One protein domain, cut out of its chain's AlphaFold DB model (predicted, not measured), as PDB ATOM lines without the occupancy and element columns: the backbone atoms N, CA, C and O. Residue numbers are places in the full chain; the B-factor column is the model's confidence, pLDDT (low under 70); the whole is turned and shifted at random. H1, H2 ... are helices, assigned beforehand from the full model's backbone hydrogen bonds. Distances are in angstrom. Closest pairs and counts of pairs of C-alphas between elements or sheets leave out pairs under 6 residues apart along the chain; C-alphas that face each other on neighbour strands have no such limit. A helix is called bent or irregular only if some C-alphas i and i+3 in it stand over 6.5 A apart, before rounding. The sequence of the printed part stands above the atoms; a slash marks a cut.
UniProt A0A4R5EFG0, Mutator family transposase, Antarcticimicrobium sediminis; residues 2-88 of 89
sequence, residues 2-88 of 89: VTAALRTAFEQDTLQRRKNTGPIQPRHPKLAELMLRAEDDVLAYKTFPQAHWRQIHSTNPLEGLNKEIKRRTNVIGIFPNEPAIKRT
ATOM      1  N   VAL A   2       1.945 -27.028  36.184       43.59
ATOM      2  CA  VAL A   2       3.088 -26.807  35.266       43.59
ATOM      3  C   VAL A   2       3.812 -25.477  35.530       43.59
ATOM      4  O   VAL A   2       5.027 -25.463  35.673       43.59
ATOM      5  N   THR A   3       3.088 -24.371  35.717       45.91
ATOM      6  CA  THR A   3       3.673 -23.031  35.924       45.91
ATOM      7  C   THR A   3       4.493 -22.897  37.211       45.91
ATOM      8  O   THR A   3       5.493 -22.188  37.232       45.91
ATOM      9  N   ALA A   4       4.101 -23.598  38.277       51.19
ATOM     10  CA  ALA A   4       4.831 -23.589  39.545       51.19
ATOM     11  C   ALA A   4       6.160 -24.353  39.431       51.19
ATOM     12  O   ALA A   4       7.187 -23.843  39.859       51.19
ATOM     13  N   ALA A   5       6.155 -25.521  38.776       53.28
ATOM     14  CA  ALA A   5       7.372 -26.288  38.510       53.28
ATOM     15  C   ALA A   5       8.341 -25.537  37.578       53.28
ATOM     16  O   ALA A   5       9.550 -25.565  37.801       53.28
ATOM     17  N   LEU A   6       7.812 -24.813  36.580       57.38
ATOM     18  CA  LEU A   6       8.600 -23.916  35.730       57.38
ATOM     19  C   LEU A   6       9.267 -22.811  36.558       57.38
ATOM     20  O   LEU A   6      10.462 -22.580  36.422       57.38
ATOM     21  N   ARG A   7       8.518 -22.161  37.455       57.53
ATOM     22  CA  ARG A   7       9.047 -21.096  38.317       57.53
ATOM     23  C   ARG A   7      10.193 -21.599  39.202       57.53
ATOM     24  O   ARG A   7      11.250 -20.980  39.214       57.53
ATOM     25  N   THR A   8      10.023 -22.745  39.861       61.34
ATOM     26  CA  THR A   8      11.070 -23.328  40.719       61.34
ATOM     27  C   THR A   8      12.339 -23.680  39.935       61.34
ATOM     28  O   THR A   8      13.435 -23.505  40.457       61.34
ATOM     29  N   ALA A   9      12.213 -24.108  38.673       60.28
ATOM     30  CA  ALA A   9      13.365 -24.393  37.814       60.28
ATOM     31  C   ALA A   9      14.179 -23.133  37.445       60.28
ATOM     32  O   ALA A   9      15.382 -23.237  37.221       60.28
ATOM     33  N   PHE A  10      13.550 -21.950  37.408       57.16
ATOM     34  CA  PHE A  10      14.199 -20.688  37.019       57.16
ATOM     35  C   PHE A  10      14.545 -19.751  38.197       57.16
ATOM     36  O   PHE A  10      15.250 -18.756  37.997       57.16
ATOM     37  N   GLU A  11      14.066 -20.022  39.415       59.66
ATOM     38  CA  GLU A  11      14.313 -19.206  40.622       59.66
ATOM     39  C   GLU A  11      15.619 -19.542  41.366       59.66
ATOM     40  O   GLU A  11      15.982 -18.830  42.298       59.66
ATOM     41  N   GLN A  12      16.365 -20.572  40.957       57.31
ATOM     42  CA  GLN A  12      17.640 -20.918  41.596       57.31
ATOM     43  C   GLN A  12      18.732 -19.889  41.236       57.31
ATOM     44  O   GLN A  12      19.098 -19.730  40.073       57.31
ATOM     45  N   ASP A  13      19.218 -19.165  42.250       54.25
ATOM     46  CA  ASP A  13      20.075 -17.969  42.144       54.25
ATOM     47  C   ASP A  13      21.589 -18.263  42.065       54.25
ATOM     48  O   ASP A  13      22.418 -17.358  42.040       54.25
ATOM     49  N   THR A  14      22.003 -19.528  42.022       46.69
ATOM     50  CA  THR A  14      23.428 -19.881  42.034       46.69
ATOM     51  C   THR A  14      23.947 -20.207  40.638       46.69
ATOM     52  O   THR A  14      23.256 -20.797  39.812       46.69
ATOM     53  N   LEU A  15      25.209 -19.837  40.386       44.25
ATOM     54  CA  LEU A  15      25.995 -20.017  39.154       44.25
ATOM     55  C   LEU A  15      25.989 -21.430  38.519       44.25
ATOM     56  O   LEU A  15      26.557 -21.613  37.448       44.25
ATOM     57  N   GLN A  16      25.304 -22.413  39.104       48.84
ATOM     58  CA  GLN A  16      24.963 -23.703  38.492       48.84
ATOM     59  C   GLN A  16      23.703 -23.586  37.615       48.84
ATOM     60  O   GLN A  16      22.790 -24.410  37.651       48.84
ATOM     61  N   ARG A  17      23.649 -22.501  36.840       52.88
ATOM     62  CA  ARG A  17      22.486 -21.978  36.112       52.88
ATOM     63  C   ARG A  17      22.220 -22.733  34.810       52.88
ATOM     64  O   ARG A  17      22.174 -22.126  33.749       52.88
ATOM     65  N   ARG A  18      22.155 -24.064  34.852       51.59
ATOM     66  CA  ARG A  18      22.018 -24.880  33.641       51.59
ATOM     67  C   ARG A  18      21.219 -26.160  33.894       51.59
ATOM     68  O   ARG A  18      21.642 -27.026  34.648       51.59
ATOM     69  N   LYS A  19      20.141 -26.320  33.118       55.12
ATOM     70  CA  LYS A  19      19.671 -27.614  32.581       55.12
ATOM     71  C   LYS A  19      19.038 -28.638  33.533       55.12
ATOM     72  O   LYS A  19      19.030 -29.823  33.210       55.12
ATOM     73  N   ASN A  20      18.404 -28.244  34.633       58.88
ATOM     74  CA  ASN A  20      17.626 -29.211  35.421       58.88
ATOM     75  C   ASN A  20      16.205 -29.421  34.864       58.88
ATOM     76  O   ASN A  20      15.214 -29.340  35.583       58.88
ATOM     77  N   THR A  21      16.098 -29.762  33.574       61.53
ATOM     78  CA  THR A  21      14.872 -30.354  33.009       61.53
ATOM     79  C   THR A  21      14.713 -31.825  33.387       61.53
ATOM     80  O   THR A  21      13.677 -32.412  33.083       61.53
ATOM     81  N   GLY A  22      15.692 -32.417  34.083       64.81
ATOM     82  CA  GLY A  22      15.710 -33.817  34.524       64.81
ATOM     83  C   GLY A  22      14.386 -34.343  35.098       64.81
ATOM     84  O   GLY A  22      13.967 -35.424  34.692       64.81
ATOM     85  N   PRO A  23      13.659 -33.594  35.952       67.88
ATOM     86  CA  PRO A  23      12.356 -34.035  36.464       67.88
ATOM     87  C   PRO A  23      11.224 -34.039  35.418       67.88
ATOM     88  O   PRO A  23      10.259 -34.790  35.545       67.88
ATOM     89  N   ILE A  24      11.317 -33.190  34.390       67.94
ATOM     90  CA  ILE A  24      10.294 -32.996  33.347       67.94
ATOM     91  C   ILE A  24      10.572 -33.904  32.139       67.94
ATOM     92  O   ILE A  24       9.632 -34.380  31.506       67.94
ATOM     93  N   GLN A  25      11.844 -34.209  31.867       70.62
ATOM     94  CA  GLN A  25      12.304 -35.023  30.739       70.62
ATOM     95  C   GLN A  25      11.588 -36.383  30.594       70.62
ATOM     96  O   GLN A  25      11.136 -36.674  29.488       70.62
ATOM     97  N   PRO A  26      11.425 -37.206  31.654       76.88
ATOM     98  CA  PRO A  26      10.839 -38.538  31.503       76.88
ATOM     99  C   PRO A  26       9.320 -38.513  31.285       76.88
ATOM    100  O   PRO A  26       8.767 -39.470  30.754       76.88
ATOM    101  N   ARG A  27       8.629 -37.432  31.676       78.56
ATOM    102  CA  ARG A  27       7.167 -37.300  31.519       78.56
ATOM    103  C   ARG A  27       6.764 -36.465  30.305       78.56
ATOM    104  O   ARG A  27       5.752 -36.753  29.675       78.56
ATOM    105  N   HIS A  28       7.543 -35.437  29.975       79.38
ATOM    106  CA  HIS A  28       7.250 -34.471  28.918       79.38
ATOM    107  C   HIS A  28       8.540 -34.047  28.188       79.38
ATOM    108  O   HIS A  28       8.993 -32.908  28.334       79.38
ATOM    109  N   PRO A  29       9.129 -34.929  27.359       81.88
ATOM    110  CA  PRO A  29      10.418 -34.674  26.709       81.88
ATOM    111  C   PRO A  29      10.398 -33.436  25.800       81.88
ATOM    112  O   PRO A  29      11.334 -32.643  25.816       81.88
ATOM    113  N   LYS A  30       9.290 -33.205  25.083       82.25
ATOM    114  CA  LYS A  30       9.113 -32.028  24.216       82.25
ATOM    115  C   LYS A  30       9.056 -30.711  24.997       82.25
ATOM    116  O   LYS A  30       9.539 -29.689  24.524       82.25
ATOM    117  N   LEU A  31       8.464 -30.729  26.194       79.50
ATOM    118  CA  LEU A  31       8.424 -29.552  27.064       79.50
ATOM    119  C   LEU A  31       9.824 -29.229  27.582       79.50
ATOM    120  O   LEU A  31      10.224 -28.073  27.587       79.50
ATOM    121  N   ALA A  32      10.572 -30.253  27.981       79.81
ATOM    122  CA  ALA A  32      11.934 -30.084  28.450       79.81
ATOM    123  C   ALA A  32      12.868 -29.514  27.365       79.81
ATOM    124  O   ALA A  32      13.623 -28.585  27.638       79.81
ATOM    125  N   GLU A  33      12.775 -30.002  26.127       82.69
ATOM    126  CA  GLU A  33      13.519 -29.433  24.993       82.69
ATOM    127  C   GLU A  33      13.159 -27.958  24.751       82.69
ATOM    128  O   GLU A  33      14.036 -27.111  24.582       82.69
ATOM    129  N   LEU A  34      11.866 -27.630  24.805       82.69
ATOM    130  CA  LEU A  34      11.393 -26.257  24.645       82.69
ATOM    131  C   LEU A  34      11.902 -25.336  25.763       82.69
ATOM    132  O   LEU A  34      12.305 -24.212  25.483       82.69
ATOM    133  N   MET A  35      11.934 -25.812  27.010       77.25
ATOM    134  CA  MET A  35      12.477 -25.053  28.142       77.25
ATOM    135  C   MET A  35      13.973 -24.774  27.998       77.25
ATOM    136  O   MET A  35      14.407 -23.674  28.321       77.25
ATOM    137  N   LEU A  36      14.745 -25.748  27.506       78.62
ATOM    138  CA  LEU A  36      16.176 -25.582  27.235       78.62
ATOM    139  C   LEU A  36      16.421 -24.535  26.146       78.62
ATOM    140  O   LEU A  36      17.343 -23.734  26.258       78.62
ATOM    141  N   ARG A  37      15.597 -24.530  25.093       81.31
ATOM    142  CA  ARG A  37      15.727 -23.570  23.992       81.31
ATOM    143  C   ARG A  37      15.293 -22.156  24.380       81.31
ATOM    144  O   ARG A  37      15.887 -21.200  23.905       81.31
ATOM    145  N   ALA A  38      14.255 -22.033  25.203       80.69
ATOM    146  CA  ALA A  38      13.675 -20.752  25.601       80.69
ATOM    147  C   ALA A  38      14.328 -20.148  26.859       80.69
ATOM    148  O   ALA A  38      13.822 -19.162  27.386       80.69
ATOM    149  N   GLU A  39      15.409 -20.739  27.377       75.06
ATOM    150  CA  GLU A  39      16.043 -20.325  28.635       75.06
ATOM    151  C   GLU A  39      16.437 -18.841  28.630       75.06
ATOM    152  O   GLU A  39      16.073 -18.106  29.552       75.06
ATOM    153  N   ASP A  40      17.117 -18.389  27.576       74.81
ATOM    154  CA  ASP A  40      17.561 -16.998  27.451       74.81
ATOM    155  C   ASP A  40      16.370 -16.029  27.358       74.81
ATOM    156  O   ASP A  40      16.342 -15.008  28.051       74.81
ATOM    157  N   ASP A  41      15.339 -16.390  26.591       76.06
ATOM    158  CA  ASP A  41      14.129 -15.578  26.414       76.06
ATOM    159  C   ASP A  41      13.318 -15.467  27.714       76.06
ATOM    160  O   ASP A  41      12.849 -14.390  28.092       76.06
ATOM    161  N   VAL A  42      13.173 -16.578  28.443       76.25
ATOM    162  CA  VAL A  42      12.432 -16.632  29.711       76.25
ATOM    163  C   VAL A  42      13.177 -15.895  30.819       76.25
ATOM    164  O   VAL A  42      12.541 -15.385  31.741       76.25
ATOM    165  N   LEU A  43      14.505 -15.805  30.757       76.81
ATOM    166  CA  LEU A  43      15.315 -15.125  31.769       76.81
ATOM    167  C   LEU A  43      15.608 -13.659  31.438       76.81
ATOM    168  O   LEU A  43      16.059 -12.934  32.329       76.81
ATOM    169  N   ALA A  44      15.303 -13.199  30.222       81.94
ATOM    170  CA  ALA A  44      15.541 -11.824  29.786       81.94
ATOM    171  C   ALA A  44      14.936 -10.779  30.743       81.94
ATOM    172  O   ALA A  44      15.546  -9.737  30.987       81.94
ATOM    173  N   TYR A  45      13.786 -11.068  31.372       76.81
ATOM    174  CA  TYR A  45      13.142 -10.128  32.297       76.81
ATOM    175  C   TYR A  45      13.948  -9.850  33.577       76.81
ATOM    176  O   TYR A  45      13.728  -8.822  34.219       76.81
ATOM    177  N   LYS A  46      14.895 -10.725  33.954       81.06
ATOM    178  CA  LYS A  46      15.755 -10.510  35.130       81.06
ATOM    179  C   LYS A  46      16.735  -9.345  34.942       81.06
ATOM    180  O   LYS A  46      17.343  -8.916  35.916       81.06
ATOM    181  N   THR A  47      16.875  -8.820  33.721       85.25
ATOM    182  CA  THR A  47      17.642  -7.593  33.440       85.25
ATOM    183  C   THR A  47      16.931  -6.320  33.915       85.25
ATOM    184  O   THR A  47      17.577  -5.294  34.106       85.25
ATOM    185  N   PHE A  48      15.615  -6.372  34.149       82.56
ATOM    186  CA  PHE A  48      14.839  -5.247  34.672       82.56
ATOM    187  C   PHE A  48      14.910  -5.178  36.207       82.56
ATOM    188  O   PHE A  48      15.155  -6.196  36.857       82.56
ATOM    189  N   PRO A  49      14.619  -4.015  36.822       89.50
ATOM    190  CA  PRO A  49      14.468  -3.907  38.272       89.50
ATOM    191  C   PRO A  49      13.442  -4.901  38.838       89.50
ATOM    192  O   PRO A  49      12.382  -5.111  38.244       89.50
ATOM    193  N   GLN A  50      13.718  -5.452  40.025       84.00
ATOM    194  CA  GLN A  50      12.886  -6.480  40.671       84.00
ATOM    195  C   GLN A  50      11.420  -6.053  40.857       84.00
ATOM    196  O   GLN A  50      10.512  -6.875  40.747       84.00
ATOM    197  N   ALA A  51      11.177  -4.754  41.064       88.44
ATOM    198  CA  ALA A  51       9.834  -4.182  41.158       88.44
ATOM    199  C   ALA A  51       8.964  -4.473  39.916       88.44
ATOM    200  O   ALA A  51       7.753  -4.654  40.038       88.44
ATOM    201  N   HIS A  52       9.572  -4.580  38.730       84.69
ATOM    202  CA  HIS A  52       8.860  -4.827  37.474       84.69
ATOM    203  C   HIS A  52       8.641  -6.311  37.177       84.69
ATOM    204  O   HIS A  52       7.794  -6.647  36.349       84.69
ATOM    205  N   TRP A  53       9.351  -7.219  37.853       86.19
ATOM    206  CA  TRP A  53       9.297  -8.647  37.533       86.19
ATOM    207  C   TRP A  53       7.874  -9.186  37.611       86.19
ATOM    208  O   TRP A  53       7.433  -9.850  36.677       86.19
ATOM    209  N   ARG A  54       7.134  -8.840  38.676       83.06
ATOM    210  CA  ARG A  54       5.737  -9.263  38.880       83.06
ATOM    211  C   ARG A  54       4.821  -8.872  37.726       83.06
ATOM    212  O   ARG A  54       3.900  -9.618  37.409       83.06
ATOM    213  N   GLN A  55       5.063  -7.719  37.117       84.06
ATOM    214  CA  GLN A  55       4.263  -7.243  35.998       84.06
ATOM    215  C   GLN A  55       4.683  -7.917  34.688       84.06
ATOM    216  O   GLN A  55       3.816  -8.331  33.926       84.06
ATOM    217  N   ILE A  56       5.989  -8.094  34.461       84.81
ATOM    218  CA  ILE A  56       6.528  -8.676  33.223       84.81
ATOM    219  C   ILE A  56       6.192 -10.167  33.099       84.81
ATOM    220  O   ILE A  56       5.815 -10.621  32.023       84.81
ATOM    221  N   HIS A  57       6.281 -10.940  34.186       80.81
ATOM    222  CA  HIS A  57       5.950 -12.369  34.139       80.81
ATOM    223  C   HIS A  57       4.447 -12.661  34.277       80.81
ATOM    224  O   HIS A  57       4.054 -13.830  34.278       80.81
ATOM    225  N   SER A  58       3.596 -11.644  34.455       82.06
ATOM    226  CA  SER A  58       2.152 -11.850  34.568       82.06
ATOM    227  C   SER A  58       1.524 -12.034  33.192       82.06
ATOM    228  O   SER A  58       1.567 -11.145  32.346       82.06
ATOM    229  N   THR A  59       0.853 -13.165  32.992       86.50
ATOM    230  CA  THR A  59       0.031 -13.422  31.805       86.50
ATOM    231  C   THR A  59      -1.390 -12.874  31.939       86.50
ATOM    232  O   THR A  59      -2.141 -12.919  30.970       86.50
ATOM    233  N   ASN A  60      -1.766 -12.299  33.090       84.38
ATOM    234  CA  ASN A  60      -3.137 -11.855  33.370       84.38
ATOM    235  C   ASN A  60      -3.706 -10.888  32.312       84.38
ATOM    236  O   ASN A  60      -4.852 -11.086  31.906       84.38
ATOM    237  N   PRO A  61      -2.965  -9.868  31.824       86.62
ATOM    238  CA  PRO A  61      -3.492  -8.975  30.792       86.62
ATOM    239  C   PRO A  61      -3.760  -9.706  29.470       86.62
ATOM    240  O   PRO A  61      -4.797  -9.498  28.843       86.62
ATOM    241  N   LEU A  62      -2.851 -10.603  29.078       89.88
ATOM    242  CA  LEU A  62      -2.970 -11.392  27.853       89.88
ATOM    243  C   LEU A  62      -4.113 -12.408  27.951       89.88
ATOM    244  O   LEU A  62      -4.897 -12.551  27.018       89.88
ATOM    245  N   GLU A  63      -4.243 -13.090  29.086       91.31
ATOM    246  CA  GLU A  63      -5.346 -14.014  29.356       91.31
ATOM    247  C   GLU A  63      -6.695 -13.292  29.363       91.31
ATOM    248  O   GLU A  63      -7.656 -13.786  28.771       91.31
ATOM    249  N   GLY A  64      -6.760 -12.104  29.972       94.56
ATOM    250  CA  GLY A  64      -7.945 -11.250  29.957       94.56
ATOM    251  C   GLY A  64      -8.345 -10.856  28.534       94.56
ATOM    252  O   GLY A  64      -9.502 -11.037  28.149       94.56
ATOM    253  N   LEU A  65      -7.379 -10.405  27.731       92.44
ATOM    254  CA  LEU A  65      -7.598 -10.064  26.326       92.44
ATOM    255  C   LEU A  65      -8.057 -11.278  25.506       92.44
ATOM    256  O   LEU A  65      -9.056 -11.199  24.794       92.44
ATOM    257  N   ASN A  66      -7.379 -12.418  25.638       93.00
ATOM    258  CA  ASN A  66      -7.728 -13.647  24.924       93.00
ATOM    259  C   ASN A  66      -9.129 -14.144  25.292       93.00
ATOM    260  O   ASN A  66      -9.884 -14.594  24.426       93.00
ATOM    261  N   LYS A  67      -9.500 -14.043  26.573       93.88
ATOM    262  CA  LYS A  67     -10.842 -14.385  27.049       93.88
ATOM    263  C   LYS A  67     -11.896 -13.479  26.420       93.88
ATOM    264  O   LYS A  67     -12.942 -13.975  26.004       93.88
ATOM    265  N   GLU A  68     -11.616 -12.185  26.323       92.25
ATOM    266  CA  GLU A  68     -12.531 -11.218  25.723       92.25
ATOM    267  C   GLU A  68     -12.681 -11.425  24.211       92.25
ATOM    268  O   GLU A  68     -13.807 -11.458  23.713       92.25
ATOM    269  N   ILE A  69     -11.580 -11.669  23.492       90.62
ATOM    270  CA  ILE A  69     -11.615 -12.031  22.067       90.62
ATOM    271  C   ILE A  69     -12.489 -13.271  21.873       90.62
ATOM    272  O   ILE A  69     -13.448 -13.226  21.105       90.62
ATOM    273  N   LYS A  70     -12.232 -14.344  22.635       90.56
ATOM    274  CA  LYS A  70     -13.014 -15.583  22.551       90.56
ATOM    275  C   LYS A  70     -14.497 -15.351  22.850       90.56
ATOM    276  O   LYS A  70     -15.353 -15.903  22.166       90.56
ATOM    277  N   ARG A  71     -14.824 -14.525  23.851       91.38
ATOM    278  CA  ARG A  71     -16.215 -14.186  24.197       91.38
ATOM    279  C   ARG A  71     -16.928 -13.492  23.034       91.38
ATOM    280  O   ARG A  71     -18.054 -13.866  22.721       91.38
ATOM    281  N   ARG A  72     -16.278 -12.515  22.395       89.31
ATOM    282  CA  ARG A  72     -16.840 -11.759  21.263       89.31
ATOM    283  C   ARG A  72     -17.011 -12.623  20.019       89.31
ATOM    284  O   ARG A  72     -18.047 -12.555  19.366       89.31
ATOM    285  N   THR A  73     -16.025 -13.464  19.719       89.44
ATOM    286  CA  THR A  73     -16.074 -14.342  18.544       89.44
ATOM    287  C   THR A  73     -17.036 -15.508  18.730       89.44
ATOM    288  O   THR A  73     -17.636 -15.934  17.759       89.44
ATOM    289  N   ASN A  74     -17.251 -16.006  19.953       87.88
ATOM    290  CA  ASN A  74     -18.190 -17.110  20.194       87.88
ATOM    291  C   ASN A  74     -19.642 -16.777  19.807       87.88
ATOM    292  O   ASN A  74     -20.414 -17.687  19.524       87.88
ATOM    293  N   VAL A  75     -20.023 -15.497  19.806       84.75
ATOM    294  CA  VAL A  75     -21.355 -15.049  19.363       84.75
ATOM    295  C   VAL A  75     -21.460 -15.039  17.832       84.75
ATOM    296  O   VAL A  75     -22.543 -15.217  17.281       84.75
ATOM    297  N   ILE A  76     -20.336 -14.859  17.134       80.94
ATOM    298  CA  ILE A  76     -20.262 -14.757  15.676       80.94
ATOM    299  C   ILE A  76     -19.702 -16.077  15.143       80.94
ATOM    300  O   ILE A  76     -18.496 -16.239  14.993       80.94
ATOM    301  N   GLY A  77     -20.585 -17.046  14.879       80.69
ATOM    302  CA  GLY A  77     -20.179 -18.398  14.474       80.69
ATOM    303  C   GLY A  77     -19.274 -18.440  13.234       80.69
ATOM    304  O   GLY A  77     -18.308 -19.197  13.213       80.69
ATOM    305  N   ILE A  78     -19.554 -17.612  12.219       85.81
ATOM    306  CA  ILE A  78     -18.731 -17.462  11.007       85.81
ATOM    307  C   ILE A  78     -18.698 -15.984  10.609       85.81
ATOM    308  O   ILE A  78     -19.737 -15.330  10.530       85.81
ATOM    309  N   PHE A  79     -17.505 -15.458  10.329       89.38
ATOM    310  CA  PHE A  79     -17.342 -14.103   9.805       89.38
ATOM    311  C   PHE A  79     -17.512 -14.085   8.277       89.38
ATOM    312  O   PHE A  79     -16.887 -14.895   7.595       89.38
ATOM    313  N   PRO A  80     -18.295 -13.148   7.713       89.38
ATOM    314  CA  PRO A  80     -18.555 -13.094   6.272       89.38
ATOM    315  C   PRO A  80     -17.373 -12.561   5.444       89.38
ATOM    316  O   PRO A  80     -17.334 -12.770   4.237       89.38
ATOM    317  N   ASN A  81     -16.432 -11.835   6.059       88.75
ATOM    318  CA  ASN A  81     -15.198 -11.345   5.436       88.75
ATOM    319  C   ASN A  81     -14.193 -10.868   6.504       88.75
ATOM    320  O   ASN A  81     -14.554 -10.646   7.661       88.75
ATOM    321  N   GLU A  82     -12.932 -10.669   6.118       87.38
ATOM    322  CA  GLU A  82     -11.860 -10.236   7.029       87.38
ATOM    323  C   GLU A  82     -12.118  -8.862   7.695       87.38
ATOM    324  O   GLU A  82     -11.900  -8.732   8.905       87.38
ATOM    325  N   PRO A  83     -12.661  -7.836   6.999       91.00
ATOM    326  CA  PRO A  83     -13.036  -6.578   7.643       91.00
ATOM    327  C   PRO A  83     -14.073  -6.720   8.767       91.00
ATOM    328  O   PRO A  83     -14.135  -5.855   9.643       91.00
ATOM    329  N   ALA A  84     -14.909  -7.765   8.760       85.81
ATOM    330  CA  ALA A  84     -15.890  -8.000   9.820       85.81
ATOM    331  C   ALA A  84     -15.217  -8.324  11.163       85.81
ATOM    332  O   ALA A  84     -15.675  -7.843  12.197       85.81
ATOM    333  N   ILE A  85     -14.080  -9.028  11.143       85.75
ATOM    334  CA  ILE A  85     -13.318  -9.388  12.350       85.75
ATOM    335  C   ILE A  85     -12.901  -8.119  13.105       85.75
ATOM    336  O   ILE A  85     -13.142  -8.002  14.307       85.75
ATOM    337  N   LYS A  86     -12.372  -7.125  12.380       87.25
ATOM    338  CA  LYS A  86     -11.870  -5.857  12.941       87.25
ATOM    339  C   LYS A  86     -12.967  -4.955  13.527       87.25
ATOM    340  O   LYS A  86     -12.654  -4.077  14.322       87.25
ATOM    341  N   ARG A  87     -14.238  -5.145  13.145       85.44
ATOM    342  CA  ARG A  87     -15.378  -4.344  13.646       85.44
ATOM    343  C   ARG A  87     -16.051  -4.930  14.885       85.44
ATOM    344  O   ARG A  87     -16.935  -4.286  15.444       85.44
ATOM    345  N   THR A  88     -15.666  -6.135  15.295       77.94
ATOM    346  CA  THR A  88     -16.286  -6.835  16.423       77.94
ATOM    347  C   THR A  88     -16.042  -6.066  17.725       77.94
ATOM    348  O   THR A  88     -14.919  -6.034  18.232       77.94
TER     349      THR A  88
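This is residues 2 to 88 of the 89 residues of the protein "Mutator family transposase" of Antarcticimicrobium sediminis (UniProt A0A4R5EFG0). What does the printed part look like? It is an open, extended string of helices: H1, H2, H3 and H4 form a loose group at one end with few contacts, and H5 makes a long arm leading away to the small helix H6 at the other end. H2 and H3 follow each other as a broken column, with H1 beside it and residues 11 to 28 as a long loop between H1 and H2. What is it made of, and how large is it? The 87 printed residues hold six named helices, H1 to H6 in chain order, and no named strand; the class is all helix. The whole is extended, with a radius of gyration of the C-alphas of 18.6 A, and flat, spanning 55 by 35 by 19 A.

What stands near the first helix? H1, residues 2 to 10, is close to but not clearly touching H3, residues 39 to 47: their closest C-alphas, of Phe 10 and Leu 43, are 7.7 A apart. Their tilt of 68 degrees is steep, only just short of about perpendicular, and they run the same way. H2, residues 29 to 37, is apart from H1 and meets H3 only through their link. Which helices touch? H3 and H4, residues 50 to 56, only just touch, with 3 pairs of C-alphas within 8 A, the closest those of Tyr 45 and Trp 53 at 6.7 A; they run opposite ways at a steep tilt of 49 degrees. H5, residues 60 to 75, is apart from H4, and only just apart from H6, residues 82 to 86, with their closest C-alphas at 8.4 A. How do the backbones run? Each O i to N i+4 pair is within hydrogen-bond range in H1 and H2, and 11 of 12 are in H5. The counts are 2 of 5 in H3, 1 of 3 in H4 and 0 of 1 in H6, beside O i to N i+3 counts of 5 of 6, 3 of 4 and 2 of 2.

Where does the first helix begin? C-alpha 2 of H1 is at (3.088, -26.807, 35.266); H1 is 12.8 A long, H2 12.6 A and H3 13.7 A. Are any helices irregular? H3 is, with C-alphas 42 and 45 at 7.0 A; H4, 10.0 A long, only just is, with C-alphas 51 and 54 at 6.9 A. Where does the longest helix lie? H5 runs 23.2 A from C-alpha 60 at (-3.137, -11.855, 33.370) to C-alpha 75 at (-21.355, -15.049, 19.363). H6, 7.4 A long, ends with C-alpha 86 at (-11.870, -5.857, 12.941).

How far does it reach? The two C-alphas farthest apart are those of Leu 15 and Pro 80, at 55.8 A. Residues 58 to 68, of which 60 to 68 belong to H5, stand free. Are there cuts or long links? The printed part has no cut, and the link from H1 to H2, 18 residues, is long. Where is confidence low? Residues 2 to 24 are under 70, and the mean pLDDT of the printed part is 76.7.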